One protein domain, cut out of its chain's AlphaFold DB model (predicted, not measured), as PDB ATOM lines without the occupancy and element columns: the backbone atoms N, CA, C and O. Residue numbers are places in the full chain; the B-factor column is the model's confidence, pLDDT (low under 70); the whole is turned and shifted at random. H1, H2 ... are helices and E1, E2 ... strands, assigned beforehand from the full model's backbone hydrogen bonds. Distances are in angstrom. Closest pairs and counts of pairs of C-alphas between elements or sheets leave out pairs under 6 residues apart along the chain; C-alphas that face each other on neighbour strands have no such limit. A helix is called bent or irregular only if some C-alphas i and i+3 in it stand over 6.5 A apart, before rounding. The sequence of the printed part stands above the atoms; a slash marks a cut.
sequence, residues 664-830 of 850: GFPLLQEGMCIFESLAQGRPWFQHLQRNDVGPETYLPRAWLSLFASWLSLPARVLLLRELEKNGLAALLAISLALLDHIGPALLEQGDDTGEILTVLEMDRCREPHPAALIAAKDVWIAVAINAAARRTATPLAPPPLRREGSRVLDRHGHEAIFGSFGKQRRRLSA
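Overview. This is residues 664 to 830 of the 850 residues of the protein "Hypothetical protein" of Polarella glacialis (UniProt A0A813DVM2). Look first for a body of helices built round the long, kinked H5: H7 crosses it with a broad contact, H1 packs on its first half, H2 crosses it near its last residues, and the short H3 is near the middle of the whole. From H7 the chain runs round the outside through residues 789 to 800 to a small two-stranded hairpin, E1 and E2, set away from H1 to H6, and then to H8, which lies far from the middle in a low-confidence end. The printed part has 167 residues, with eight named helices and two named strands in the order H1 H2 H3 H4 H5 H6 H7 E1 E2 H8; the sheet, E1 - E2, is antiparallel. The class is mostly helix. The whole is compact, with a radius of gyration of the C-alphas of 15.5 A, and rounded, spanning 42 by 37 by 31 A.

Arrangement. Begin at the sheet, the hairpin of E1, residues 801 to 804, and E2, residues 807 to 810, antiparallel at 147 degrees; there N 802 and O 809 are 2.8 A apart and N 804 and O 807 3.0 A, both within hydrogen-bond range. Go next to the hub H5, residues 728 to 747, which has a kink of 46 degrees near residue 741. H5 touches H7, residues 770 to 788, with 27 pairs of C-alphas within 8 A, at a steep tilt of 58 degrees, opposite ways; the closest C-alphas are those of Ala 729 and Ala 784, 4.8 A. With residues 728 to 736 alone H5 touches H1, residues 666 to 679, at a steep tilt of 47 degrees, the same way, closest at the C-alphas of Phe 675 and Leu 732, 6.2 A. With residues 739 to 747 alone it touches H2, residues 683 to 690, about perpendicular at 84 degrees, closest at the C-alphas of Trp 684 and Gly 743, 5.1 A. H5 only just touches H6, residues 753 to 760, with 3 pairs of C-alphas within 8 A, closest at Leu 746 and Ile 756, 6.1 A. H4, residues 713 to 726, touches H5 only at the corner, and only just, with 3 pairs and the C-alphas of Leu 723 and Ala 730 closest at 5.3 A. H4 touches H7 at a shallow tilt of 26 degrees, the same way, closest at the C-alphas of Ala 715 and Pro 770, 5.7 A. H1 only just touches H3, residues 699 to 703, with 3 pairs, closest at the C-alphas of Leu 668 and Pro 700, 7.3 A. H6 only just touches H8, residues 821 to 830, with 3 pairs, closest at the C-alphas of Leu 757 and Phe 821, 7.3 A. Both strands are apart from H1 to H6. Every O i to N i+4 pair is within hydrogen-bond range in H1, H2, H3 and H6; the counts are 8 of 10 in H4, 14 of 16 in H5, 12 of 15 in H7 and 2 of 6 in H8, where 3 of 7 O i to N i+3 pairs are within range.

Along the chain. Find C-alpha 666 at (90.974, 26.448, 8.610), where H1 begins; it runs 19.8 A to C-alpha 679. H2, H3 and H6 are shorter, and H4 is 19.7 A long. From C-alpha 728 at (91.626, 23.525, 20.259), H5 runs 26.9 A to C-alpha 747. H7 measures 24.1 A and has a kink of 48 degrees near residue 780. H5 and H7 are irregular, with 7.3 A between C-alphas 741 and 744 and between 779 and 782; H4 and H8 are only just so, with 6.9 A between C-alphas 718 and 721 and 6.6 A between 823 and 826. E1 measures 9.9 A and E2 10.0 A. H8 ends at C-alpha 830, (70.281, 9.747, -3.179), 14.4 A from its first.

Size, cuts and confidence. The two C-alphas farthest apart are those of Lys 725 and Ala 830, 43.0 A. The printed part has no cut, and its one long link is the 12 residues from H7 to E1. The mean pLDDT of the printed part is 81.6; look for values under 70 at residues 762 to 765, 791 to 800 and 811 to 830.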
ATOM      1  N   GLY A 664      86.362  29.283   4.897       83.94
ATOM      2  CA  GLY A 664      87.155  28.062   4.684       83.94
ATOM      3  C   GLY A 664      87.380  27.204   5.938       83.94
ATOM      4  O   GLY A 664      87.774  26.050   5.809       83.94
ATOM      5  N   PHE A 665      87.066  27.723   7.131       90.38
ATOM      6  CA  PHE A 665      87.131  27.024   8.421       90.38
ATOM      7  C   PHE A 665      88.500  26.358   8.731       90.38
ATOM      8  O   PHE A 665      88.544  25.185   9.115       90.38
ATOM      9  N   PRO A 666      89.642  27.063   8.581       90.06
ATOM     10  CA  PRO A 666      90.974  26.448   8.610       90.06
ATOM     11  C   PRO A 666      91.311  25.702   9.913       90.06
ATOM     12  O   PRO A 666      91.903  24.625   9.867       90.06
ATOM     13  N   LEU A 667      90.901  26.216  11.080       92.31
ATOM     14  CA  LEU A 667      91.162  25.565  12.377       92.31
ATOM     15  C   LEU A 667      90.230  24.368  12.621       92.31
ATOM     16  O   LEU A 667      90.582  23.458  13.370       92.31
ATOM     17  N   LEU A 668      89.055  24.355  11.983       91.44
ATOM     18  CA  LEU A 668      88.157  23.201  11.978       91.44
ATOM     19  C   LEU A 668      88.744  22.089  11.099       91.44
ATOM     20  O   LEU A 668      88.795  20.951  11.548       91.44
ATOM     21  N   GLN A 669      89.255  22.409   9.902       88.44
ATOM     22  CA  GLN A 669      89.951  21.437   9.047       88.44
ATOM     23  C   GLN A 669      91.186  20.838   9.740       88.44
ATOM     24  O   GLN A 669      91.283  19.619   9.865       88.44
ATOM     25  N   GLU A 670      92.089  21.685  10.250       89.75
ATOM     26  CA  GLU A 670      93.274  21.249  11.002       89.75
ATOM     27  C   GLU A 670      92.883  20.385  12.212       89.75
ATOM     28  O   GLU A 670      93.422  19.295  12.418       89.75
ATOM     29  N   GLY A 671      91.900  20.841  12.992       92.50
ATOM     30  CA  GLY A 671      91.410  20.119  14.157       92.50
ATOM     31  C   GLY A 671      90.771  18.770  13.822       92.50
ATOM     32  O   GLY A 671      90.981  17.821  14.573       92.50
ATOM     33  N   MET A 672      90.050  18.640  12.703       92.56
ATOM     34  CA  MET A 672      89.490  17.354  12.267       92.56
ATOM     35  C   MET A 672      90.599  16.340  11.961       92.56
ATOM     36  O   MET A 672      90.543  15.232  12.481       92.56
ATOM     37  N   CYS A 673      91.663  16.707  11.243       90.94
ATOM     38  CA  CYS A 673      92.749  15.760  10.946       90.94
ATOM     39  C   CYS A 673      93.611  15.412  12.173       90.94
ATOM     40  O   CYS A 673      94.084  14.277  12.310       90.94
ATOM     41  N   ILE A 674      93.770  16.346  13.120       93.50
ATOM     42  CA  ILE A 674      94.346  16.035  14.439       93.50
ATOM     43  C   ILE A 674      93.436  15.055  15.198       93.50
ATOM     44  O   ILE A 674      93.928  14.101  15.799       93.50
ATOM     45  N   PHE A 675      92.117  15.256  15.155       95.69
ATOM     46  CA  PHE A 675      91.146  14.361  15.779       95.69
ATOM     47  C   PHE A 675      91.196  12.949  15.178       95.69
ATOM     48  O   PHE A 675      91.289  11.987  15.935       95.69
ATOM     49  N   GLU A 676      91.212  12.808  13.848       94.25
ATOM     50  CA  GLU A 676      91.352  11.512  13.162       94.25
ATOM     51  C   GLU A 676      92.615  10.774  13.613       94.25
ATOM     52  O   GLU A 676      92.553   9.601  13.979       94.25
ATOM     53  N   SER A 677      93.744  11.486  13.675       93.50
ATOM     54  CA  SER A 677      95.035  10.942  14.118       93.50
ATOM     55  C   SER A 677      95.011  10.440  15.571       93.50
ATOM     56  O   SER A 677      95.725   9.499  15.915       93.50
ATOM     57  N   LEU A 678      94.184  11.043  16.432       94.94
ATOM     58  CA  LEU A 678      93.975  10.617  17.823       94.94
ATOM     59  C   LEU A 678      92.915   9.506  17.956       94.94
ATOM     60  O   LEU A 678      92.981   8.702  18.889       94.94
ATOM     61  N   ALA A 679      91.956   9.446  17.032       95.94
ATOM     62  CA  ALA A 679      90.832   8.513  17.043       95.94
ATOM     63  C   ALA A 679      91.097   7.199  16.281       95.94
ATOM     64  O   ALA A 679      90.450   6.199  16.584       95.94
ATOM     65  N   GLN A 680      92.059   7.146  15.351       93.19
ATOM     66  CA  GLN A 680      92.298   6.012  14.437       93.19
ATOM     67  C   GLN A 680      92.407   4.630  15.120       93.19
ATOM     68  O   GLN A 680      91.970   3.613  14.576       93.19
ATOM     69  N   GLY A 681      92.968   4.580  16.333       92.62
ATOM     70  CA  GLY A 681      93.097   3.352  17.127       92.62
ATOM     71  C   GLY A 681      91.830   2.913  17.879       92.62
ATOM     72  O   GLY A 681      91.861   1.887  18.555       92.62
ATOM     73  N   ARG A 682      90.729   3.675  17.822       95.38
ATOM     74  CA  ARG A 682      89.508   3.419  18.603       95.38
ATOM     75  C   ARG A 682      88.508   2.551  17.827       95.38
ATOM     76  O   ARG A 682      88.193   2.882  16.682       95.38
ATOM     77  N   PRO A 683      87.932   1.492  18.435       96.50
ATOM     78  CA  PRO A 683      86.965   0.631  17.750       96.50
ATOM     79  C   PRO A 683      85.729   1.380  17.236       96.50
ATOM     80  O   PRO A 683      85.309   1.138  16.107       96.50
ATOM     81  N   TRP A 684      85.193   2.333  18.016       95.50
ATOM     82  CA  TRP A 684      84.053   3.157  17.598       95.50
ATOM     83  C   TRP A 684      84.380   3.963  16.333       95.50
ATOM     84  O   TRP A 684      83.604   3.949  15.385       95.50
ATOM     85  N   PHE A 685      85.566   4.574  16.259       96.00
ATOM     86  CA  PHE A 685      85.996   5.353  15.096       96.00
ATOM     87  C   PHE A 685      86.162   4.478  13.847       96.00
ATOM     88  O   PHE A 685      85.715   4.848  12.766       96.00
ATOM     89  N   GLN A 686      86.726   3.277  13.997       95.25
ATOM     90  CA  GLN A 686      86.849   2.322  12.892       95.25
ATOM     91  C   GLN A 686      85.487   1.811  12.396       95.25
ATOM     92  O   GLN A 686      85.336   1.556  11.204       95.25
ATOM     93  N   HIS A 687      84.493   1.667  13.277       93.06
ATOM     94  CA  HIS A 687      83.119   1.333  12.886       93.06
ATOM     95  C   HIS A 687      82.425   2.507  12.166       93.06
ATOM     96  O   HIS A 687      81.806   2.279  11.126       93.06
ATOM     97  N   LEU A 688      82.616   3.755  12.622       92.44
ATOM     98  CA  LEU A 688      82.161   4.951  11.896       92.44
ATOM     99  C   LEU A 688      82.771   5.023  10.485       92.44
ATOM    100  O   LEU A 688      82.041   5.207   9.514       92.44
ATOM    101  N   GLN A 689      84.084   4.796  10.349       91.81
ATOM    102  CA  GLN A 689      84.772   4.792   9.051       91.81
ATOM    103  C   GLN A 689      84.292   3.675   8.108       91.81
ATOM    104  O   GLN A 689      84.203   3.904   6.904       91.81
ATOM    105  N   ARG A 690      83.958   2.481   8.624       92.00
ATOM    106  CA  ARG A 690      83.367   1.389   7.815       92.00
ATOM    107  C   ARG A 690      81.972   1.732   7.291       92.00
ATOM    108  O   ARG A 690      81.602   1.246   6.231       92.00
ATOM    109  N   ASN A 691      81.250   2.586   8.012       89.62
ATOM    110  CA  ASN A 691      79.915   3.072   7.672       89.62
ATOM    111  C   ASN A 691      79.926   4.439   6.963       89.62
ATOM    112  O   ASN A 691      78.907   5.128   6.941       89.62
ATOM    113  N   ASP A 692      81.075   4.836   6.393       86.44
ATOM    114  CA  ASP A 692      81.278   6.093   5.652       86.44
ATOM    115  C   ASP A 692      81.020   7.389   6.477       86.44
ATOM    116  O   ASP A 692      80.951   8.492   5.925       86.44
ATOM    117  N   VAL A 693      80.937   7.298   7.815       87.25
ATOM    118  CA  VAL A 693      80.710   8.438   8.727       87.25
ATOM    119  C   VAL A 693      82.036   9.101   9.119       87.25
ATOM    120  O   VAL A 693      82.597   8.860  10.191       87.25
ATOM    121  N   GLY A 694      82.540   9.969   8.242       87.31
ATOM    122  CA  GLY A 694      83.712  10.807   8.516       87.31
ATOM    123  C   GLY A 694      83.443  11.934   9.540       87.31
ATOM    124  O   GLY A 694      82.279  12.312   9.748       87.31
ATOM    125  N   PRO A 695      84.488  12.494  10.193       88.31
ATOM    126  CA  PRO A 695      84.349  13.530  11.226       88.31
ATOM    127  C   PRO A 695      83.659  14.809  10.748       88.31
ATOM    128  O   PRO A 695      82.997  15.483  11.543       88.31
ATOM    129  N   GLU A 696      83.752  15.123   9.454       84.75
ATOM    130  CA  GLU A 696      83.075  16.256   8.820       84.75
ATOM    131  C   GLU A 696      81.546  16.176   8.925       84.75
ATOM    132  O   GLU A 696      80.863  17.192   8.809       84.75
ATOM    133  N   THR A 697      81.008  14.985   9.195       83.50
ATOM    134  CA  THR A 697      79.570  14.743   9.360       83.50
ATOM    135  C   THR A 697      79.042  15.226  10.716       83.50
ATOM    136  O   THR A 697      77.859  15.543  10.825       83.50
ATOM    137  N   TYR A 698      79.884  15.286  11.759       86.62
ATOM    138  CA  TYR A 698      79.432  15.523  13.140       86.62
ATOM    139  C   TYR A 698      80.232  16.579  13.922       86.62
ATOM    140  O   TYR A 698      79.626  17.376  14.645       86.62
ATOM    141  N   LEU A 699      81.560  16.663  13.758       90.06
ATOM    142  CA  LEU A 699      82.382  17.640  14.487       90.06
ATOM    143  C   LEU A 699      82.035  19.108  14.184       90.06
ATOM    144  O   LEU A 699      82.048  19.894  15.132       90.06
ATOM    145  N   PRO A 700      81.666  19.527  12.955       89.75
ATOM    146  CA  PRO A 700      81.311  20.924  12.705       89.75
ATOM    147  C   PRO A 700      80.089  21.398  13.503       89.75
ATOM    148  O   PRO A 700      80.132  22.466  14.112       89.75
ATOM    149  N   ARG A 701      79.021  20.589  13.571       85.06
ATOM    150  CA  ARG A 701      77.803  20.912  14.339       85.06
ATOM    151  C   ARG A 701      78.103  21.026  15.837       85.06
ATOM    152  O   ARG A 701      77.596  21.936  16.497       85.06
ATOM    153  N   ALA A 702      78.987  20.164  16.342       89.62
ATOM    154  CA  ALA A 702      79.500  20.246  17.701       89.62
ATOM    155  C   ALA A 702      80.354  21.512  17.917       89.62
ATOM    156  O   ALA A 702      79.997  22.363  18.727       89.62
ATOM    157  N   TRP A 703      81.471  21.684  17.211       94.19
ATOM    158  CA  TRP A 703      82.471  22.709  17.546       94.19
ATOM    159  C   TRP A 703      82.016  24.138  17.243       94.19
ATOM    160  O   TRP A 703      82.241  25.021  18.070       94.19
ATOM    161  N   LEU A 704      81.316  24.373  16.126       92.94
ATOM    162  CA  LEU A 704      80.848  25.716  15.747       92.94
ATOM    163  C   LEU A 704      79.800  26.283  16.721       92.94
ATOM    164  O   LEU A 704      79.604  27.498  16.757       92.94
ATOM    165  N   SER A 705      79.169  25.417  17.526       92.50
ATOM    166  CA  SER A 705      78.188  25.754  18.568       92.50
ATOM    167  C   SER A 705      78.697  25.539  20.008       92.50
ATOM    168  O   SER A 705      77.926  25.683  20.959       92.50
ATOM    169  N   LEU A 706      79.978  25.175  20.182       93.56
ATOM    170  CA  LEU A 706      80.577  24.685  21.436       93.56
ATOM    171  C   LEU A 706      79.744  23.600  22.133       93.56
ATOM    172  O   LEU A 706      79.319  23.750  23.278       93.56
ATOM    173  N   PHE A 707      79.531  22.492  21.433       92.38
ATOM    174  CA  PHE A 707      78.818  21.298  21.889       92.38
ATOM    175  C   PHE A 707      77.343  21.533  22.247       92.38
ATOM    176  O   PHE A 707      76.766  20.727  22.971       92.38
ATOM    177  N   ALA A 708      76.689  22.587  21.743       88.19
ATOM    178  CA  ALA A 708      75.271  22.836  22.037       88.19
ATOM    179  C   ALA A 708      74.333  21.712  21.554       88.19
ATOM    180  O   ALA A 708      73.231  21.571  22.079       88.19
ATOM    181  N   SER A 709      74.775  20.905  20.584       83.00
ATOM    182  CA  SER A 709      74.091  19.692  20.123       83.00
ATOM    183  C   SER A 709      74.366  18.438  20.958       83.00
ATOM    184  O   SER A 709      73.693  17.445  20.740       83.00
ATOM    185  N   TRP A 710      75.370  18.446  21.843       87.00
ATOM    186  CA  TRP A 710      75.883  17.252  22.540       87.00
ATOM    187  C   TRP A 710      75.897  17.378  24.073       87.00
ATOM    188  O   TRP A 710      76.049  16.373  24.761       87.00
ATOM    189  N   LEU A 711      75.799  18.599  24.613       87.88
ATOM    190  CA  LEU A 711      75.943  18.899  26.037       87.88
ATOM    191  C   LEU A 711      74.924  19.936  26.523       87.88
ATOM    192  O   LEU A 711      74.726  20.998  25.914       87.88
ATOM    193  N   SER A 712      74.359  19.677  27.700       86.81
ATOM    194  CA  SER A 712      73.554  20.623  28.466       86.81
ATOM    195  C   SER A 712      74.288  21.946  28.728       86.81
ATOM    196  O   SER A 712      75.520  22.024  28.754       86.81
ATOM    197  N   LEU A 713      73.527  23.024  28.945       86.56
ATOM    198  CA  LEU A 713      74.101  24.321  29.310       86.56
ATOM    199  C   LEU A 713      74.989  24.239  30.578       86.56
ATOM    200  O   LEU A 713      76.121  24.721  30.504       86.56
ATOM    201  N   PRO A 714      74.591  23.571  31.685       86.31
ATOM    202  CA  PRO A 714      75.453  23.430  32.861       86.31
ATOM    203  C   PRO A 714      76.787  22.720  32.584       86.31
ATOM    204  O   PRO A 714      77.828  23.186  33.052       86.31
ATOM    205  N   ALA A 715      76.800  21.639  31.794       88.12
ATOM    206  CA  ALA A 715      78.045  20.954  31.437       88.12
ATOM    207  C   ALA A 715      78.966  21.845  30.587       88.12
ATOM    208  O   ALA A 715      80.172  21.913  30.840       88.12
ATOM    209  N   ARG A 716      78.399  22.599  29.635       91.88
ATOM    210  CA  ARG A 716      79.150  23.578  28.833       91.88
ATOM    211  C   ARG A 716      79.723  24.713  29.685       91.88
ATOM    212  O   ARG A 716      80.879  25.075  29.488       91.88
ATOM    213  N   VAL A 717      78.978  25.226  30.670       90.38
ATOM    214  CA  VAL A 717      79.465  26.252  31.619       90.38
ATOM    215  C   VAL A 717      80.619  25.723  32.483       90.38
ATOM    216  O   VAL A 717      81.583  26.452  32.722       90.38
ATOM    217  N   LEU A 718      80.571  24.457  32.917       89.38
ATOM    218  CA  LEU A 718      81.660  23.828  33.678       89.38
ATOM    219  C   LEU A 718      82.935  23.643  32.836       89.38
ATOM    220  O   LEU A 718      84.033  23.929  33.316       89.38
ATOM    221  N   LEU A 719      82.799  23.205  31.581       90.75
ATOM    222  CA  LEU A 719      83.927  22.995  30.663       90.75
ATOM    223  C   LEU A 719      84.492  24.292  30.067       90.75
ATOM    224  O   LEU A 719      85.632  24.291  29.593       90.75
ATOM    225  N   LEU A 720      83.744  25.402  30.119       93.69
ATOM    226  CA  LEU A 720      84.117  26.677  29.501       93.69
ATOM    227  C   LEU A 720      85.518  27.150  29.905       93.69
ATOM    228  O   LEU A 720      86.281  27.565  29.044       93.69
ATOM    229  N   ARG A 721      85.908  26.998  31.177       89.12
ATOM    230  CA  ARG A 721      87.242  27.410  31.658       89.12
ATOM    231  C   ARG A 721      88.393  26.644  31.007       89.12
ATOM    232  O   ARG A 721      89.467  27.202  30.809       89.12
ATOM    233  N   GLU A 722      88.192  25.369  30.690       89.81
ATOM    234  CA  GLU A 722      89.206  24.552  30.017       89.81
ATOM    235  C   GLU A 722      89.253  24.846  28.512       89.81
ATOM    236  O   GLU A 722      90.331  24.787  27.921       89.81
ATOM    237  N   LEU A 723      88.124  25.242  27.915       94.19
ATOM    238  CA  LEU A 723      88.055  25.776  26.552       94.19
ATOM    239  C   LEU A 723      88.740  27.155  26.451       94.19
ATOM    240  O   LEU A 723      89.580  27.343  25.575       94.19
ATOM    241  N   GLU A 724      88.459  28.078  27.377       92.88
ATOM    242  CA  GLU A 724      89.110  29.397  27.498       92.88
ATOM    243  C   GLU A 724      90.635  29.284  27.676       92.88
ATOM    244  O   GLU A 724      91.379  30.119  27.171       92.88
ATOM    245  N   LYS A 725      91.107  28.248  28.381       91.81
ATOM    246  CA  LYS A 725      92.525  28.048  28.704       91.81
ATOM    247  C   LYS A 725      93.318  27.289  27.635       91.81
ATOM    248  O   LYS A 725      94.471  27.632  27.398       91.81
ATOM    249  N   ASN A 726      92.749  26.235  27.041       92.06
ATOM    250  CA  ASN A 726      93.494  25.310  26.168       92.06
ATOM    251  C   ASN A 726      92.993  25.293  24.705       92.06
ATOM    252  O   ASN A 726      93.558  24.573  23.877       92.06
ATOM    253  N   GLY A 727      91.938  26.047  24.368       94.38
ATOM    254  CA  GLY A 727      91.439  26.216  23.000       94.38
ATOM    255  C   GLY A 727      91.173  24.892  22.273       94.38
ATOM    256  O   GLY A 727      90.429  24.035  22.758       94.38
ATOM    257  N   LEU A 728      91.808  24.709  21.108       94.94
ATOM    258  CA  LEU A 728      91.626  23.525  20.259       94.94
ATOM    259  C   LEU A 728      91.966  22.215  20.990       94.94
ATOM    260  O   LEU A 728      91.289  21.212  20.785       94.94
ATOM    261  N   ALA A 729      92.953  22.217  21.891       96.00
ATOM    262  CA  ALA A 729      93.303  21.020  22.653       96.00
ATOM    263  C   ALA A 729      92.179  20.587  23.614       96.00
ATOM    264  O   ALA A 729      91.971  19.390  23.811       96.00
ATOM    265  N   ALA A 730      91.410  21.533  24.164       96.00
ATOM    266  CA  ALA A 730      90.220  21.207  24.949       96.00
ATOM    267  C   ALA A 730      89.062  20.719  24.066       96.00
ATOM    268  O   ALA A 730      88.415  19.746  24.442       96.00
ATOM    269  N   LEU A 731      88.833  21.311  22.885       96.62
ATOM    270  CA  LEU A 731      87.835  20.802  21.927       96.62
ATOM    271  C   LEU A 731      88.114  19.342  21.542       96.62
ATOM    272  O   LEU A 731      87.216  18.503  21.617       96.62
ATOM    273  N   LEU A 732      89.368  19.028  21.204       96.94
ATOM    274  CA  LEU A 732      89.828  17.671  20.904       96.94
ATOM    275  C   LEU A 732      89.611  16.722  22.093       96.94
ATOM    276  O   LEU A 732      88.962  15.689  21.940       96.94
ATOM    277  N   ALA A 733      90.099  17.085  23.284       97.06
ATOM    278  CA  ALA A 733      90.010  16.237  24.474       97.06
ATOM    279  C   ALA A 733      88.565  15.995  24.947       97.06
ATOM    280  O   ALA A 733      88.242  14.882  25.357       97.06
ATOM    281  N   ILE A 734      87.685  17.001  24.857       95.81
ATOM    282  CA  ILE A 734      86.254  16.861  25.172       95.81
ATOM    283  C   ILE A 734      85.566  15.964  24.135       95.81
ATOM    284  O   ILE A 734      84.810  15.073  24.514       95.81
ATOM    285  N   SER A 735      85.860  16.138  22.840       95.81
ATOM    286  CA  SER A 735      85.260  15.319  21.773       95.81
ATOM    287  C   SER A 735      85.644  13.844  21.898       95.81
ATOM    288  O   SER A 735      84.784  12.974  21.799       95.81
ATOM    289  N   LEU A 736      86.922  13.559  22.164       96.38
ATOM    290  CA  LEU A 736      87.416  12.196  22.362       96.38
ATOM    291  C   LEU A 736      86.857  11.568  23.649       96.38
ATOM    292  O   LEU A 736      86.472  10.404  23.631       96.38
ATOM    293  N   ALA A 737      86.732  12.335  24.738       95.56
ATOM    294  CA  ALA A 737      86.105  11.866  25.976       95.56
ATOM    295  C   ALA A 737      84.604  11.547  25.809       95.56
ATOM    296  O   ALA A 737      84.123  10.565  26.374       95.56
ATOM    297  N   LEU A 738      83.868  12.340  25.018       94.12
ATOM    298  CA  LEU A 738      82.460  12.077  24.699       94.12
ATOM    299  C   LEU A 738      82.294  10.840  23.811       94.12
ATOM    300  O   LEU A 738      81.452   9.992  24.097       94.12
ATOM    301  N   LEU A 739      83.116  10.706  22.769       93.50
ATOM    302  CA  LEU A 739      83.022   9.591  21.822       93.50
ATOM    303  C   LEU A 739      83.562   8.272  22.394       93.50
ATOM    304  O   LEU A 739      83.027   7.218  22.070       93.50
ATOM    305  N   ASP A 740      84.512   8.313  23.330       94.38
ATOM    306  CA  ASP A 740      84.844   7.152  24.165       94.38
ATOM    307  C   ASP A 740      83.689   6.753  25.101       94.38
ATOM    308  O   ASP A 740      83.494   5.562  25.342       94.38
ATOM    309  N   HIS A 741      82.901   7.713  25.607       92.25
ATOM    310  CA  HIS A 741      81.754   7.425  26.475       92.25
ATOM    311  C   HIS A 741      80.578   6.796  25.717       92.25
ATOM    312  O   HIS A 741      80.036   5.791  26.176       92.25
ATOM    313  N   ILE A 742      80.197   7.339  24.553       91.50
ATOM    314  CA  ILE A 742      79.126   6.758  23.719       91.50
ATOM    315  C   ILE A 742      79.608   5.628  22.798       91.50
ATOM    316  O   ILE A 742      78.788   4.959  22.174       91.50
ATOM    317  N   GLY A 743      80.919   5.379  22.735       92.31
ATOM    318  CA  GLY A 743      81.552   4.356  21.901       92.31
ATOM    319  C   GLY A 743      80.919   2.960  21.978       92.31
ATOM    320  O   GLY A 743      80.705   2.371  20.921       92.31
ATOM    321  N   PRO A 744      80.559   2.427  23.166       92.12
ATOM    322  CA  PRO A 744      79.833   1.161  23.275       92.12
ATOM    323  C   PRO A 744      78.476   1.198  22.563       92.12
ATOM    324  O   PRO A 744      78.194   0.320  21.758       92.12
ATOM    325  N   ALA A 745      77.686   2.255  22.764       90.06
ATOM    326  CA  ALA A 745      76.373   2.402  22.135       90.06
ATOM    327  C   ALA A 745      76.449   2.640  20.617       90.06
ATOM    328  O   ALA A 745      75.520   2.279  19.900       90.06
ATOM    329  N   LEU A 746      77.546   3.222  20.113       90.31
ATOM    330  CA  LEU A 746      77.829   3.270  18.674       90.31
ATOM    331  C   LEU A 746      78.100   1.862  18.122       90.31
ATOM    332  O   LEU A 746      77.556   1.509  17.088       90.31
ATOM    333  N   LEU A 747      78.884   1.048  18.835       91.75
ATOM    334  CA  LEU A 747      79.226  -0.331  18.451       91.75
ATOM    335  C   LEU A 747      78.076  -1.340  18.632       91.75
ATOM    336  O   LEU A 747      78.155  -2.448  18.107       91.75
ATOM    337  N   GLU A 748      77.033  -0.975  19.379       90.75
ATOM    338  CA  GLU A 748      75.765  -1.711  19.468       90.75
ATOM    339  C   GLU A 748      74.868  -1.502  18.239       90.75
ATOM    340  O   GLU A 748      73.952  -2.297  18.025       90.75
ATOM    341  N   GLN A 749      75.097  -0.452  17.437       86.31
ATOM    342  CA  GLN A 749      74.358  -0.265  16.190       86.31
ATOM    343  C   GLN A 749      74.918  -1.210  15.117       86.31
ATOM    344  O   GLN A 749      76.116  -1.503  15.079       86.31
ATOM    345  N   GLY A 750      74.045  -1.692  14.229       78.56
ATOM    346  CA  GLY A 750      74.485  -2.400  13.028       78.56
ATOM    347  C   GLY A 750      75.131  -1.449  12.019       78.56
ATOM    348  O   GLY A 750      75.270  -0.253  12.264       78.56
ATOM    349  N   ASP A 751      75.449  -1.961  10.830       82.50
ATOM    350  CA  ASP A 751      75.930  -1.143   9.709       82.50
ATOM    351  C   ASP A 751      74.783  -0.330   9.033       82.50
ATOM    352  O   ASP A 751      74.665  -0.272   7.809       82.50
ATOM    353  N   ASP A 752      73.895   0.280   9.836       83.06
ATOM    354  CA  ASP A 752      72.905   1.281   9.406       83.06
ATOM    355  C   ASP A 752      73.408   2.683   9.781       83.06
ATOM    356  O   ASP A 752      73.334   3.139  10.928       83.06
ATOM    357  N   THR A 753      73.898   3.404   8.772       83.38
ATOM    358  CA  THR A 753      74.385   4.786   8.890       83.38
ATOM    359  C   THR A 753      73.360   5.728   9.542       83.38
ATOM    360  O   THR A 753      73.740   6.694  10.199       83.38
ATOM    361  N   GLY A 754      72.057   5.485   9.379       79.81
ATOM    362  CA  GLY A 754      70.989   6.291   9.967       79.81
ATOM    363  C   GLY A 754      70.824   6.079  11.472       79.81
ATOM    364  O   GLY A 754      70.611   7.056  12.195       79.81
ATOM    365  N   GLU A 755      70.956   4.846  11.960       83.25
ATOM    366  CA  GLU A 755      70.943   4.545  13.400       83.25
ATOM    367  C   GLU A 755      72.209   5.087  14.079       83.25
ATOM    368  O   GLU A 755      72.115   5.826  15.064       83.25
ATOM    369  N   ILE A 756      73.378   4.872  13.464       86.25
ATOM    370  CA  ILE A 756      74.667   5.447  13.886       86.25
ATOM    371  C   ILE A 756      74.583   6.980  14.014       86.25
ATOM    372  O   ILE A 756      74.942   7.546  15.051       86.25
ATOM    373  N   LEU A 757      74.064   7.671  12.991       84.12
ATOM    374  CA  LEU A 757      73.900   9.130  13.021       84.12
ATOM    375  C   LEU A 757      72.865   9.593  14.059       84.12
ATOM    376  O   LEU A 757      73.013  10.680  14.611       84.12
ATOM    377  N   THR A 758      71.863   8.769  14.379       83.44
ATOM    378  CA  THR A 758      70.890   9.062  15.447       83.44
ATOM    379  C   THR A 758      71.538   8.977  16.835       83.44
ATOM    380  O   THR A 758      71.234   9.796  17.701       83.44
ATOM    381  N   VAL A 759      72.489   8.059  17.053       84.50
ATOM    382  CA  VAL A 759      73.299   8.030  18.286       84.50
ATOM    383  C   VAL A 759      74.264   9.228  18.346       84.50
ATOM    384  O   VAL A 759      74.434   9.817  19.415       84.50
ATOM    385  N   LEU A 760      74.828   9.656  17.207       82.75
ATOM    386  CA  LEU A 760      75.680  10.855  17.101       82.75
ATOM    387  C   LEU A 760      74.926  12.202  17.203       82.75
ATOM    388  O   LEU A 760      75.572  13.226  17.442       82.75
ATOM    389  N   GLU A 761      73.588  12.234  17.092       74.69
ATOM    390  CA  GLU A 761      72.794  13.415  17.494       74.69
ATOM    391  C   GLU A 761      72.834  13.652  19.020       74.69
ATOM    392  O   GLU A 761      72.442  14.732  19.446       74.69
ATOM    393  N   MET A 762      73.335  12.692  19.820       66.94
ATOM    394  CA  MET A 762      73.551  12.776  21.278       66.94
ATOM    395  C   MET A 762      72.403  13.448  22.047       66.94
ATOM    396  O   MET A 762      72.572  14.492  22.679       66.94
ATOM    397  N   ASP A 763      71.231  12.808  22.032       62.81
ATOM    398  CA  ASP A 763      70.123  13.198  22.908       62.81
ATOM    399  C   ASP A 763      70.565  13.258  24.386       62.81
ATOM    400  O   ASP A 763      71.413  12.477  24.830       62.81
ATOM    401  N   ARG A 764      69.969  14.172  25.165       60.19
ATOM    402  CA  ARG A 764      70.407  14.551  26.524       60.19
ATOM    403  C   ARG A 764      70.450  13.367  27.498       60.19
ATOM    404  O   ARG A 764      71.192  13.394  28.472       60.19
ATOM    405  N   CYS A 765      69.697  12.303  27.222       60.44
ATOM    406  CA  CYS A 765      69.734  11.042  27.965       60.44
ATOM    407  C   CYS A 765      71.050  10.244  27.819       60.44
ATOM    408  O   CYS A 765      71.241   9.275  28.552       60.44
ATOM    409  N   ARG A 766      71.948  10.625  26.898       71.75
ATOM    410  CA  ARG A 766      73.277  10.016  26.669       71.75
ATOM    411  C   ARG A 766      74.445  10.932  27.083       71.75
ATOM    412  O   ARG A 766      75.597  10.639  26.769       71.75
ATOM    413  N   GLU A 767      74.165  12.042  27.767       79.38
ATOM    414  CA  GLU A 767      75.185  12.969  28.272       79.38
ATOM    415  C   GLU A 767      75.912  12.376  29.501       79.38
ATOM    416  O   GLU A 767      75.258  12.052  30.498       79.38
ATOM    417  N   PRO A 768      77.255  12.237  29.493       83.75
ATOM    418  CA  PRO A 768      77.987  11.764  30.664       83.75
ATOM    419  C   PRO A 768      77.890  12.758  31.822       83.75
ATOM    420  O   PRO A 768      78.038  13.967  31.639       83.75
ATOM    421  N   HIS A 769      77.741  12.240  33.045       83.25
ATOM    422  CA  HIS A 769      77.716  13.064  34.255       83.25
ATOM    423  C   HIS A 769      78.936  14.017  34.306       83.25
ATOM    424  O   HIS A 769      80.067  13.534  34.172       83.25
ATOM    425  N   PRO A 770      78.774  15.338  34.547       80.38
ATOM    426  CA  PRO A 770      79.834  16.323  34.293       80.38
ATOM    427  C   PRO A 770      81.177  16.040  34.980       80.38
ATOM    428  O   PRO A 770      82.231  16.264  34.390       80.38
ATOM    429  N   ALA A 771      81.167  15.489  36.199       80.75
ATOM    430  CA  ALA A 771      82.398  15.113  36.901       80.75
ATOM    431  C   ALA A 771      83.164  13.960  36.214       80.75
ATOM    432  O   ALA A 771      84.394  13.953  36.218       80.75
ATOM    433  N   ALA A 772      82.453  13.011  35.595       86.44
ATOM    434  CA  ALA A 772      83.060  11.928  34.824       86.44
ATOM    435  C   ALA A 772      83.609  12.441  33.484       86.44
ATOM    436  O   ALA A 772      84.701  12.047  33.084       86.44
ATOM    437  N   LEU A 773      82.904  13.374  32.832       88.12
ATOM    438  CA  LEU A 773      83.365  14.016  31.597       88.12
ATOM    439  C   LEU A 773      84.646  14.842  31.809       88.12
ATOM    440  O   LEU A 773      85.565  14.763  30.995       88.12
ATOM    441  N   ILE A 774      84.746  15.584  32.918       86.62
ATOM    442  CA  ILE A 774      85.970  16.313  33.291       86.62
ATOM    443  C   ILE A 774      87.141  15.334  33.478       86.62
ATOM    444  O   ILE A 774      88.183  15.511  32.849       86.62
ATOM    445  N   ALA A 775      86.948  14.261  34.253       88.62
ATOM    446  CA  ALA A 775      87.983  13.250  34.475       88.62
ATOM    447  C   ALA A 775      88.405  12.525  33.179       88.62
ATOM    448  O   ALA A 775      89.592  12.292  32.961       88.62
ATOM    449  N   ALA A 776      87.459  12.215  32.286       90.19
ATOM    450  CA  ALA A 776      87.745  11.600  30.988       90.19
ATOM    451  C   ALA A 776      88.499  12.553  30.037       90.19
ATOM    452  O   ALA A 776      89.435  12.132  29.356       90.19
ATOM    453  N   LYS A 777      88.165  13.852  30.037       93.00
ATOM    454  CA  LYS A 777      88.931  14.895  29.327       93.00
ATOM    455  C   LYS A 777      90.369  14.984  29.847       93.00
ATOM    456  O   LYS A 777      91.282  15.179  29.050       93.00
ATOM    457  N   ASP A 778      90.595  14.852  31.153       91.00
ATOM    458  CA  ASP A 778      91.938  14.959  31.746       91.00
ATOM    459  C   ASP A 778      92.889  13.823  31.323       91.00
ATOM    460  O   ASP A 778      94.095  14.050  31.233       91.00
ATOM    461  N   VAL A 779      92.370  12.648  30.940       92.50
ATOM    462  CA  VAL A 779      93.168  11.587  30.286       92.50
ATOM    463  C   VAL A 779      93.691  12.049  28.917       92.50
ATOM    464  O   VAL A 779      94.827  11.760  28.542       92.50
ATOM    465  N   TRP A 780      92.873  12.792  28.170       94.12
ATOM    466  CA  TRP A 780      93.172  13.215  26.802       94.12
ATOM    467  C   TRP A 780      93.915  14.555  26.696       94.12
ATOM    468  O   TRP A 780      94.646  14.759  25.726       94.12
ATOM    469  N   ILE A 781      93.762  15.474  27.658       93.44
ATOM    470  CA  ILE A 781      94.184  16.881  27.504       93.44
ATOM    471  C   ILE A 781      95.685  17.044  27.222       93.44
ATOM    472  O   ILE A 781      96.059  17.818  26.344       93.44
ATOM    473  N   ALA A 782      96.551  16.268  27.880       92.81
ATOM    474  CA  ALA A 782      97.996  16.318  27.644       92.81
ATOM    475  C   ALA A 782      98.386  15.787  26.250       92.81
ATOM    476  O   ALA A 782      99.302  16.310  25.615       92.81
ATOM    477  N   VAL A 783      97.676  14.773  25.745       93.62
ATOM    478  CA  VAL A 783      97.887  14.234  24.393       93.62
ATOM    479  C   VAL A 783      97.395  15.238  23.348       93.62
ATOM    480  O   VAL A 783      98.114  15.535  22.396       93.62
ATOM    481  N   ALA A 784      96.218  15.828  23.570       93.62
ATOM    482  CA  ALA A 784      95.623  16.830  22.694       93.62
ATOM    483  C   ALA A 784      96.459  18.118  22.605       93.62
ATOM    484  O   ALA A 784      96.626  18.644  21.508       93.62
ATOM    485  N   ILE A 785      97.053  18.592  23.711       92.12
ATOM    486  CA  ILE A 785      98.012  19.716  23.701       92.12
ATOM    487  C   ILE A 785      99.232  19.363  22.841       92.12
ATOM    488  O   ILE A 785      99.590  20.111  21.934       92.12
ATOM    489  N   ASN A 786      99.837  18.191  23.063       92.19
ATOM    490  CA  ASN A 786     101.002  17.741  22.298       92.19
ATOM    491  C   ASN A 786     100.696  17.449  20.817       92.19
ATOM    492  O   ASN A 786     101.623  17.388  20.010       92.19
ATOM    493  N   ALA A 787      99.436  17.236  20.441       90.88
ATOM    494  CA  ALA A 787      99.011  17.112  19.049       90.88
ATOM    495  C   ALA A 787      98.750  18.496  18.423       90.88
ATOM    496  O   ALA A 787      99.357  18.832  17.411       90.88
ATOM    497  N   ALA A 788      97.959  19.349  19.085       87.75
ATOM    498  CA  ALA A 788      97.635  20.711  18.644       87.75
ATOM    499  C   ALA A 788      98.824  21.697  18.657       87.75
ATOM    500  O   ALA A 788      98.700  22.811  18.140       87.75
ATOM    501  N   ALA A 789      99.967  21.302  19.229       85.56
ATOM    502  CA  ALA A 789     101.247  22.002  19.121       85.56
ATOM    503  C   ALA A 789     102.102  21.549  17.916       85.56
ATOM    504  O   ALA A 789     102.926  22.319  17.435       85.56
ATOM    505  N   ARG A 790     101.913  20.326  17.394       80.12
ATOM    506  CA  ARG A 790     102.692  19.758  16.269       80.12
ATOM    507  C   ARG A 790     102.029  20.027  14.912       80.12
ATOM    508  O   ARG A 790     101.917  19.142  14.072       80.12
ATOM    509  N   ARG A 791     101.573  21.266  14.721       66.81
ATOM    510  CA  ARG A 791     100.825  21.723  13.541       66.81
ATOM    511  C   ARG A 791     101.665  21.636  12.269       66.81
ATOM    512  O   ARG A 791     102.580  22.431  12.066       66.81
ATOM    513  N   THR A 792     101.342  20.688  11.397       52.84
ATOM    514  CA  THR A 792     101.930  20.575  10.057       52.84
ATOM    515  C   THR A 792     101.014  21.237   9.038       52.84
ATOM    516  O   THR A 792      99.998  20.657   8.653       52.84
ATOM    517  N   ALA A 793     101.389  22.436   8.581       45.22
ATOM    518  CA  ALA A 793     100.673  23.209   7.566       45.22
ATOM    519  C   ALA A 793     100.652  22.474   6.210       45.22
ATOM    520  O   ALA A 793     101.495  22.691   5.342       45.22
ATOM    521  N   THR A 794      99.686  21.571   6.057       46.00
ATOM    522  CA  THR A 794      99.540  20.666   4.913       46.00
ATOM    523  C   THR A 794      98.238  21.024   4.199       46.00
ATOM    524  O   THR A 794      97.193  20.989   4.851       46.00
ATOM    525  N   PRO A 795      98.252  21.392   2.903       43.22
ATOM    526  CA  PRO A 795      97.028  21.748   2.192       43.22
ATOM    527  C   PRO A 795      96.060  20.563   2.137       43.22
ATOM    528  O   PRO A 795      96.366  19.521   1.559       43.22
ATOM    529  N   LEU A 796      94.893  20.726   2.755       53.12
ATOM    530  CA  LEU A 796      93.829  19.729   2.760       53.12
ATOM    531  C   LEU A 796      92.975  19.802   1.490       53.12
ATOM    532  O   LEU A 796      92.960  20.804   0.772       53.12
ATOM    533  N   ALA A 797      92.242  18.718   1.234       54.00
ATOM    534  CA  ALA A 797      91.214  18.665   0.200       54.00
ATOM    535  C   ALA A 797      90.188  19.813   0.371       54.00
ATOM    536  O   ALA A 797      89.988  20.288   1.498       54.00
ATOM    537  N   PRO A 798      89.530  20.270  -0.717       54.78
ATOM    538  CA  PRO A 798      88.598  21.394  -0.662       54.78
ATOM    539  C   PRO A 798      87.529  21.198   0.433       54.78
ATOM    540  O   PRO A 798      87.018  20.083   0.575       54.78
ATOM    541  N   PRO A 799      87.189  22.248   1.209       57.38
ATOM    542  CA  PRO A 799      86.352  22.110   2.396       57.38
ATOM    543  C   PRO A 799      85.013  21.387   2.146       57.38
ATOM    544  O   PRO A 799      84.291  21.751   1.215       57.38
ATOM    545  N   PRO A 800      84.613  20.425   3.005       67.00
ATOM    546  CA  PRO A 800      83.292  19.791   2.927       67.00
ATOM    547  C   PRO A 800      82.149  20.754   3.298       67.00
ATOM    548  O   PRO A 800      80.989  20.486   2.977       67.00
ATOM    549  N   LEU A 801      82.487  21.870   3.955       78.12
ATOM    550  CA  LEU A 801      81.606  22.983   4.288       78.12
ATOM    551  C   LEU A 801      82.139  24.277   3.671       78.12
ATOM    552  O   LEU A 801      83.320  24.594   3.815       78.12
ATOM    553  N   ARG A 802      81.259  25.074   3.066       81.50
ATOM    554  CA  ARG A 802      81.560  26.420   2.563       81.50
ATOM    555  C   ARG A 802      80.881  27.468   3.442       81.50
ATOM    556  O   ARG A 802      79.749  27.286   3.876       81.50
ATOM    557  N   ARG A 803      81.553  28.596   3.672       83.50
ATOM    558  CA  ARG A 803      80.936  29.774   4.290       83.50
ATOM    559  C   ARG A 803      80.417  30.730   3.216       83.50
ATOM    560  O   ARG A 803      81.134  31.009   2.256       83.50
ATOM    561  N   GLU A 804      79.209  31.251   3.400       81.31
ATOM    562  CA  GLU A 804      78.617  32.272   2.530       81.31
ATOM    563  C   GLU A 804      77.950  33.356   3.388       81.31
ATOM    564  O   GLU A 804      76.900  33.138   3.998       81.31
ATOM    565  N   GLY A 805      78.603  34.518   3.501       84.31
ATOM    566  CA  GLY A 805      78.217  35.547   4.469       84.31
ATOM    567  C   GLY A 805      78.243  34.985   5.893       84.31
ATOM    568  O   GLY A 805      79.293  34.562   6.380       84.31
ATOM    569  N   SER A 806      77.086  34.942   6.554       85.69
ATOM    570  CA  SER A 806      76.928  34.329   7.882       85.69
ATOM    571  C   SER A 806      76.448  32.876   7.877       85.69
ATOM    572  O   SER A 806      76.420  32.247   8.937       85.69
ATOM    573  N   ARG A 807      76.090  32.320   6.714       82.38
ATOM    574  CA  ARG A 807      75.569  30.951   6.591       82.38
ATOM    575  C   ARG A 807      76.705  29.943   6.429       82.38
ATOM    576  O   ARG A 807      77.700  30.212   5.749       82.38
ATOM    577  N   VAL A 808      76.527  28.765   7.027       81.31
ATOM    578  CA  VAL A 808      77.429  27.616   6.866       81.31
ATOM    579  C   VAL A 808      76.726  26.576   6.007       81.31
ATOM    580  O   VAL A 808      75.726  25.993   6.427       81.31
ATOM    581  N   LEU A 809      77.236  26.373   4.795       80.44
ATOM    582  CA  LEU A 809      76.636  25.525   3.773       80.44
ATOM    583  C   LEU A 809      77.417  24.218   3.605       80.44
ATOM    584  O   LEU A 809      78.644  24.203   3.712       80.44
ATOM    585  N   ASP A 810      76.720  23.129   3.292       76.31
ATOM    586  CA  ASP A 810      77.339  21.891   2.826       76.31
ATOM    587  C   ASP A 810      77.869  22.018   1.384       76.31
ATOM    588  O   ASP A 810      77.592  22.981   0.662       76.31
ATOM    589  N   ARG A 811      78.607  20.999   0.928       68.00
ATOM    590  CA  ARG A 811      79.068  20.842  -0.468       68.00
ATOM    591  C   ARG A 811      77.956  20.822  -1.538       68.00
ATOM    592  O   ARG A 811      78.268  20.722  -2.721       68.00
ATOM    593  N   HIS A 812      76.683  20.880  -1.147       66.88
ATOM    594  CA  HIS A 812      75.509  20.923  -2.020       66.88
ATOM    595  C   HIS A 812      74.726  22.251  -1.901       66.88
ATOM    596  O   HIS A 812      73.710  22.409  -2.576       66.88
ATOM    597  N   GLY A 813      75.189  23.208  -1.083       67.88
ATOM    598  CA  GLY A 813      74.577  24.529  -0.898       67.88
ATOM    599  C   GLY A 813      73.478  24.616   0.173       67.88
ATOM    600  O   GLY A 813      72.788  25.631   0.235       67.88
ATOM    601  N   HIS A 814      73.287  23.597   1.016       67.06
ATOM    602  CA  HIS A 814      72.279  23.602   2.090       67.06
ATOM    603  C   HIS A 814      72.869  24.037   3.439       67.06
ATOM    604  O   HIS A 814      73.991  23.658   3.759       67.06
ATOM    605  N   GLU A 815      72.103  24.743   4.280       67.62
ATOM    606  CA  GLU A 815      72.536  25.077   5.649       67.62
ATOM    607  C   GLU A 815      72.821  23.817   6.488       67.62
ATOM    608  O   GLU A 815      71.951  22.964   6.679       67.62
ATOM    609  N   ALA A 816      74.045  23.711   7.012       64.25
ATOM    610  CA  ALA A 816      74.568  22.481   7.611       64.25
ATOM    611  C   ALA A 816      74.302  22.330   9.123       64.25
ATOM    612  O   ALA A 816      74.459  21.237   9.665       64.25
ATOM    613  N   ILE A 817      73.932  23.408   9.829       54.69
ATOM    614  CA  ILE A 817      73.974  23.452  11.308       54.69
ATOM    615  C   ILE A 817      72.591  23.273  11.968       54.69
ATOM    616  O   ILE A 817      72.513  22.776  13.092       54.69
ATOM    617  N   PHE A 818      71.492  23.615  11.281       50.97
ATOM    618  CA  PHE A 818      70.149  23.735  11.886       50.97
ATOM    619  C   PHE A 818      69.097  22.730  11.368       50.97
ATOM    620  O   PHE A 818      67.891  22.943  11.513       50.97
ATOM    621  N   GLY A 819      69.536  21.601  10.805       47.25
ATOM    622  CA  GLY A 819      68.684  20.444  10.502       47.25
ATOM    623  C   GLY A 819      68.849  19.306  11.519       47.25
ATOM    624  O   GLY A 819      69.957  19.040  11.972       47.25
ATOM    625  N   SER A 820      67.765  18.583  11.833       41.50
ATOM    626  CA  SER A 820      67.883  17.213  12.366       41.50
ATOM    627  C   SER A 820      68.192  16.255  11.217       41.50
ATOM    628  O   SER A 820      67.636  16.404  10.118       41.50
ATOM    629  N   PHE A 821      69.000  15.224  11.482       43.56
ATOM    630  CA  PHE A 821      69.302  14.178  10.499       43.56
ATOM    631  C   PHE A 821      68.029  13.499   9.960       43.56
ATOM    632  O   PHE A 821      67.999  13.098   8.796       43.56
ATOM    633  N   GLY A 822      66.927  13.485  10.721       34.69
ATOM    634  CA  GLY A 822      65.618  13.001  10.266       34.69
ATOM    635  C   GLY A 822      65.048  13.729   9.035       34.69
ATOM    636  O   GLY A 822      64.380  13.096   8.215       34.69
ATOM    637  N   LYS A 823      65.348  15.025   8.837       37.81
ATOM    638  CA  LYS A 823      64.995  15.758   7.599       37.81
ATOM    639  C   LYS A 823      66.018  15.526   6.478       37.81
ATOM    640  O   LYS A 823      65.630  15.450   5.311       37.81
ATOM    641  N   GLN A 824      67.289  15.307   6.825       39.91
ATOM    642  CA  GLN A 824      68.353  14.888   5.897       39.91
ATOM    643  C   GLN A 824      68.114  13.470   5.322       39.91
ATOM    644  O   GLN A 824      68.521  13.180   4.193       39.91
ATOM    645  N   ARG A 825      67.404  12.599   6.062       35.91
ATOM    646  CA  ARG A 825      67.179  11.162   5.779       35.91
ATOM    647  C   ARG A 825      66.579  10.858   4.398       35.91
ATOM    648  O   ARG A 825      66.834   9.790   3.857       35.91
ATOM    649  N   ARG A 826      65.819  11.786   3.796       34.03
ATOM    650  CA  ARG A 826      65.272  11.645   2.424       34.03
ATOM    651  C   ARG A 826      66.201  12.135   1.302       34.03
ATOM    652  O   ARG A 826      65.841  11.996   0.139       34.03
ATOM    653  N   ARG A 827      67.347  12.746   1.625       38.53
ATOM    654  CA  ARG A 827      68.289  13.327   0.646       38.53
ATOM    655  C   ARG A 827      69.643  12.616   0.632       38.53
ATOM    656  O   ARG A 827      70.217  12.445  -0.439       38.53
ATOM    657  N   LEU A 828      70.122  12.139   1.784       36.03
ATOM    658  CA  LEU A 828      71.386  11.393   1.859       36.03
ATOM    659  C   LEU A 828      71.335  10.071   1.072       36.03
ATOM    660  O   LEU A 828      72.285   9.766   0.361       36.03
ATOM    661  N   SER A 829      70.217   9.340   1.077       36.03
ATOM    662  CA  SER A 829      70.084   8.090   0.304       36.03
ATOM    663  C   SER A 829      70.283   8.255  -1.211       36.03
ATOM    664  O   SER A 829      70.692   7.306  -1.873       36.03
ATOM    665  N   ALA A 830      70.045   9.450  -1.765       31.33
ATOM    666  CA  ALA A 830      70.281   9.747  -3.179       31.33
ATOM    667  C   ALA A 830      71.731  10.180  -3.477       31.33
ATOM    668  O   ALA A 830      72.229   9.946  -4.574       31.33
TER     669      ALA A 830